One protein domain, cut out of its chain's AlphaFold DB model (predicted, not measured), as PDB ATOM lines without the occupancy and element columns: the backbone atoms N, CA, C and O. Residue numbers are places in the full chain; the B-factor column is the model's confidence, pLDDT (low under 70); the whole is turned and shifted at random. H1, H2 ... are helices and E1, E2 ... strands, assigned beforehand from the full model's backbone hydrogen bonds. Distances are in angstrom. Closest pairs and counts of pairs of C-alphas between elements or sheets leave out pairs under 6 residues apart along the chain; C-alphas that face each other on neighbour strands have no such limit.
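Overview. This is residues 188 to 228 of the 238 residues of the protein "Peptidase C1-like protein" of Prevotella sp. CAG:487 (UniProt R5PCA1). Little regular structure is found here: a small two-stranded hairpin, E1 and E2, has its loop, residues 203 to 212, at one end and a short helix, H1, beyond the other end. The opening stretch, residues 188 to 199, loops round to E1, and its residues 189 to 190 pair parallel with residues 215 to 216 of E2. The printed part has 41 residues, 14 of them in E1, E2 and H1 in that order; the class is mixed, the sheet antiparallel. It is only just compact, close to loose, with a radius of gyration of the C-alphas of 10.7 A, spanning 30 by 21 by 12 A.

Along the chain. Find C-alpha 200 at (1.682, 11.499, -34.380), where E1, residues 200 to 202, begins its 7.2 A. E2, residues 213 to 216, covers 9.4 A. H1, residues 219 to 225, runs 9.8 A to C-alpha 225 at (-15.399, 10.538, -33.006).

Arrangement. Look at the hairpin E1 and E2, antiparallel at 133 degrees: N 201 and O 214 are within hydrogen-bond range at 3.0 A. In H1 every O i to N i+4 pair is within range. E1 and H1 are apart.

Size, cuts and confidence. The farthest C-alphas, Lys 209 and Ser 228, are 30.2 A apart. The printed part has no cut and no long link. Residues 222 to 228 are under pLDDT 70.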
ATOM      1  N   ALA A 188      -5.363  17.545 -33.715       94.19
ATOM      2  CA  ALA A 188      -5.590  17.307 -35.131       94.19
ATOM      3  C   ALA A 188      -5.558  15.801 -35.411       94.19
ATOM      4  O   ALA A 188      -4.586  15.130 -35.070       94.19
ATOM      5  N   LEU A 189      -6.609  15.274 -36.036       94.44
ATOM      6  CA  LEU A 189      -6.721  13.856 -36.380       94.44
ATOM      7  C   LEU A 189      -6.534  13.650 -37.883       94.44
ATOM      8  O   LEU A 189      -6.967  14.472 -38.693       94.44
ATOM      9  N   THR A 190      -5.921  12.533 -38.255       94.56
ATOM     10  CA  THR A 190      -5.821  12.067 -39.641       94.56
ATOM     11  C   THR A 190      -5.992  10.550 -39.709       94.56
ATOM     12  O   THR A 190      -6.039   9.889 -38.676       94.56
ATOM     13  N   SER A 191      -6.137   9.992 -40.910       95.12
ATOM     14  CA  SER A 191      -6.277   8.547 -41.119       95.12
ATOM     15  C   SER A 191      -5.583   8.147 -42.416       95.12
ATOM     16  O   SER A 191      -6.213   8.101 -43.476       95.12
ATOM     17  N   PHE A 192      -4.294   7.830 -42.329       94.44
ATOM     18  CA  PHE A 192      -3.506   7.335 -43.453       94.44
ATOM     19  C   PHE A 192      -2.738   6.058 -43.109       94.44
ATOM     20  O   PHE A 192      -2.407   5.794 -41.956       94.44
ATOM     21  N   THR A 193      -2.442   5.254 -44.130       95.19
ATOM     22  CA  THR A 193      -1.773   3.952 -43.982       95.19
ATOM     23  C   THR A 193      -0.256   4.008 -44.166       95.19
ATOM     24  O   THR A 193       0.400   2.994 -43.962       95.19
ATOM     25  N   HIS A 194       0.314   5.145 -44.592       95.50
ATOM     26  CA  HIS A 194       1.765   5.289 -44.805       95.50
ATOM     27  C   HIS A 194       2.553   5.579 -43.523       95.50
ATOM     28  O   HIS A 194       3.778   5.526 -43.554       95.50
ATOM     29  N   HIS A 195       1.859   5.812 -42.405       94.69
ATOM     30  CA  HIS A 195       2.424   5.885 -41.055       94.69
ATOM     31  C   HIS A 195       1.697   4.915 -40.121       94.69
ATOM     32  O   HIS A 195       0.532   4.588 -40.381       94.69
ATOM     33  N   PRO A 196       2.334   4.462 -39.027       95.94
ATOM     34  CA  PRO A 196       1.667   3.636 -38.029       95.94
ATOM     35  C   PRO A 196       0.427   4.326 -37.437       95.94
ATOM     36  O   PRO A 196       0.365   5.548 -37.297       95.94
ATOM     37  N   MET A 197      -0.591   3.533 -37.105       95.88
ATOM     38  CA  MET A 197      -1.781   4.021 -36.399       95.88
ATOM     39  C   MET A 197      -1.435   4.266 -34.927       95.88
ATOM     40  O   MET A 197      -0.745   3.453 -34.320       95.88
ATOM     41  N   GLY A 198      -1.943   5.350 -34.345       93.62
ATOM     42  CA  GLY A 198      -1.644   5.786 -32.977       93.62
ATOM     43  C   GLY A 198      -0.454   6.743 -32.876       93.62
ATOM     44  O   GLY A 198      -0.356   7.478 -31.896       93.62
ATOM     45  N   ASP A 199       0.395   6.795 -33.903       94.88
ATOM     46  CA  ASP A 199       1.519   7.722 -33.949       94.88
ATOM     47  C   ASP A 199       1.087   9.111 -34.416       94.88
ATOM     48  O   ASP A 199       0.099   9.306 -35.132       94.88
ATOM     49  N   THR A 200       1.862  10.104 -33.995       95.56
ATOM     50  CA  THR A 200       1.682  11.499 -34.380       95.56
ATOM     51  C   THR A 200       2.756  11.886 -35.391       95.56
ATOM     52  O   THR A 200       3.943  11.752 -35.104       95.56
ATOM     53  N   PHE A 201       2.359  12.387 -36.563       96.12
ATOM     54  CA  PHE A 201       3.295  12.764 -37.628       96.12
ATOM     55  C   PHE A 201       2.898  14.079 -38.309       96.12
ATOM     56  O   PHE A 201       1.735  14.491 -38.285       96.12
ATOM     57  N   ALA A 202       3.872  14.767 -38.907       96.19
ATOM     58  CA  ALA A 202       3.609  15.966 -39.691       96.19
ATOM     59  C   ALA A 202       3.061  15.578 -41.069       96.19
ATOM     60  O   ALA A 202       3.760  14.960 -41.864       96.19
ATOM     61  N   LEU A 203       1.816  15.962 -41.360       93.81
ATOM     62  CA  LEU A 203       1.165  15.587 -42.613       93.81
ATOM     63  C   LEU A 203       1.896  16.193 -43.823       93.81
ATOM     64  O   LEU A 203       2.055  17.414 -43.897       93.81
ATOM     65  N   GLU A 204       2.294  15.358 -44.785       94.06
ATOM     66  CA  GLU A 204       3.157  15.721 -45.918       94.06
ATOM     67  C   GLU A 204       2.395  16.360 -47.087       94.06
ATOM     68  O   GLU A 204       2.526  15.971 -48.249       94.06
ATOM     69  N   VAL A 205       1.574  17.363 -46.786       92.94
ATOM     70  CA  VAL A 205       0.840  18.135 -47.794       92.94
ATOM     71  C   VAL A 205       1.455  19.525 -47.973       92.94
ATOM     72  O   VAL A 205       1.917  20.114 -46.995       92.94
ATOM     73  N   PRO A 206       1.416  20.113 -49.187       91.38
ATOM     74  CA  PRO A 206       1.981  21.444 -49.444       91.38
ATOM     75  C   PRO A 206       1.407  22.554 -48.554       91.38
ATOM     76  O   PRO A 206       2.062  23.568 -48.314       91.38
ATOM     77  N   ASP A 207       0.183  22.358 -48.065       92.56
ATOM     78  CA  ASP A 207      -0.509  23.320 -47.214       92.56
ATOM     79  C   ASP A 207      -0.019  23.261 -45.758       92.56
ATOM     80  O   ASP A 207      -0.275  24.193 -45.005       92.56
ATOM     81  N   ASN A 208       0.753  22.238 -45.359       93.81
ATOM     82  CA  ASN A 208       1.329  22.110 -44.017       93.81
ATOM     83  C   ASN A 208       2.634  22.892 -43.834       93.81
ATOM     84  O   ASN A 208       3.713  22.337 -43.623       93.81
ATOM     85  N   LYS A 209       2.542  24.217 -43.896       91.00
ATOM     86  CA  LYS A 209       3.723  25.098 -43.938       91.00
ATOM     87  C   LYS A 209       4.446  25.280 -42.605       91.00
ATOM     88  O   LYS A 209       5.562  25.796 -42.591       91.00
ATOM     89  N   THR A 210       3.821  24.884 -41.499       88.50
ATOM     90  CA  THR A 210       4.396  24.959 -40.145       88.50
ATOM     91  C   THR A 210       4.693  23.579 -39.558       88.50
ATOM     92  O   THR A 210       4.924  23.486 -38.357       88.50
ATOM     93  N   ALA A 211       4.669  22.516 -40.374       90.94
ATOM     94  CA  ALA A 211       4.881  21.135 -39.929       90.94
ATOM     95  C   ALA A 211       3.983  20.749 -38.733       90.94
ATOM     96  O   ALA A 211       4.422  20.140 -37.755       90.94
ATOM     97  N   CYS A 212       2.704  21.128 -38.801       90.69
ATOM     98  CA  CYS A 212       1.704  20.719 -37.826       90.69
ATOM     99  C   CYS A 212       1.593  19.197 -37.791       90.69
ATOM    100  O   CYS A 212       1.558  18.543 -38.839       90.69
ATOM    101  N   HIS A 213       1.508  18.671 -36.577       92.75
ATOM    102  CA  HIS A 213       1.419  17.249 -36.309       92.75
ATOM    103  C   HIS A 213      -0.040  16.802 -36.188       92.75
ATOM    104  O   HIS A 213      -0.876  17.528 -35.647       92.75
ATOM    105  N   PHE A 214      -0.325  15.607 -36.694       95.62
ATOM    106  CA  PHE A 214      -1.637  14.976 -36.687       95.62
ATOM    107  C   PHE A 214      -1.518  13.599 -36.047       95.62
ATOM    108  O   PHE A 214      -0.617  12.835 -36.392       95.62
ATOM    109  N   LEU A 215      -2.440  13.279 -35.143       95.94
ATOM    110  CA  LEU A 215      -2.583  11.942 -34.590       95.94
ATOM    111  C   LEU A 215      -3.243  11.042 -35.639       95.94
ATOM    112  O   LEU A 215      -4.358  11.319 -36.096       95.94
ATOM    113  N   ASN A 216      -2.554   9.972 -36.024       96.25
ATOM    114  CA  ASN A 216      -3.063   9.004 -36.980       96.25
ATOM    115  C   ASN A 216      -4.017   8.033 -36.285       96.25
ATOM    116  O   ASN A 216      -3.618   7.310 -35.373       96.25
ATOM    117  N   VAL A 217      -5.273   7.984 -36.712       94.81
ATOM    118  CA  VAL A 217      -6.281   7.077 -36.157       94.81
ATOM    119  C   VAL A 217      -6.934   6.258 -37.270       94.81
ATOM    120  O   VAL A 217      -7.029   6.728 -38.404       94.81
ATOM    121  N   PRO A 218      -7.429   5.041 -36.984       92.00
ATOM    122  CA  PRO A 218      -8.193   4.281 -37.964       92.00
ATOM    123  C   PRO A 218      -9.442   5.044 -38.423       92.00
ATOM    124  O   PRO A 218     -10.128   5.661 -37.610       92.00
ATOM    125  N   VAL A 219      -9.819   4.903 -39.697       87.75
ATOM    126  CA  VAL A 219     -11.021   5.542 -40.275       87.75
ATOM    127  C   VAL A 219     -12.305   5.268 -39.481       87.75
ATOM    128  O   VAL A 219     -13.189   6.123 -39.390       87.75
ATOM    129  N   ALA A 220     -12.406   4.079 -38.878       80.56
ATOM    130  CA  ALA A 220     -13.521   3.708 -38.015       80.56
ATOM    131  C   ALA A 220     -13.588   4.604 -36.768       80.56
ATOM    132  O   ALA A 220     -14.673   5.062 -36.418       80.56
ATOM    133  N   THR A 221     -12.437   4.905 -36.164       77.19
ATOM    134  CA  THR A 221     -12.303   5.826 -35.032       77.19
ATOM    135  C   THR A 221     -12.626   7.255 -35.452       77.19
ATOM    136  O   THR A 221     -13.412   7.913 -34.788       77.19
ATOM    137  N   THR A 222     -12.133   7.729 -36.602       69.44
ATOM    138  CA  THR A 222     -12.502   9.066 -37.109       69.44
ATOM    139  C   THR A 222     -14.017   9.205 -37.286       69.44
ATOM    140  O   THR A 222     -14.606  10.228 -36.939       69.44
ATOM    141  N   SER A 223     -14.661   8.146 -37.790       66.44
ATOM    142  CA  SER A 223     -16.109   8.103 -38.016       66.44
ATOM    143  C   SER A 223     -16.915   7.992 -36.718       66.44
ATOM    144  O   SER A 223     -18.057   8.437 -36.678       66.44
ATOM    145  N   SER A 224     -16.364   7.388 -35.661       62.78
ATOM    146  CA  SER A 224     -17.029   7.304 -34.356       62.78
ATOM    147  C   SER A 224     -16.819   8.558 -33.507       62.78
ATOM    148  O   SER A 224     -17.730   8.942 -32.781       62.78
ATOM    149  N   THR A 225     -15.671   9.232 -33.632       62.84
ATOM    150  CA  THR A 225     -15.399  10.538 -33.006       62.84
ATOM    151  C   THR A 225     -16.231  11.660 -33.636       62.84
ATOM    152  O   THR A 225     -16.592  12.610 -32.950       62.84
ATOM    153  N   CYS A 226     -16.606  11.529 -34.913       56.28
ATOM    154  CA  CYS A 226     -17.598  12.379 -35.576       56.28
ATOM    155  C   CYS A 226     -18.866  11.559 -35.894       56.28
ATOM    156  O   CYS A 226     -19.093  11.194 -37.051       56.28
ATOM    157  N   PRO A 227     -19.711  11.232 -34.893       51.50
ATOM    158  CA  PRO A 227     -20.805  10.269 -35.054       51.50
ATOM    159  C   PRO A 227     -21.956  10.744 -35.961       51.50
ATOM    160  O   PRO A 227     -22.936  10.016 -36.129       51.50
ATOM    161  N   SER A 228     -21.842  11.909 -36.613       45.97
ATOM    162  CA  SER A 228     -22.907  12.570 -37.382       45.97
ATOM    163  C   SER A 228     -23.377  11.823 -38.639       45.97
ATOM    164  O   SER A 228     -24.176  12.360 -39.402       45.97
TER     165      SER A 228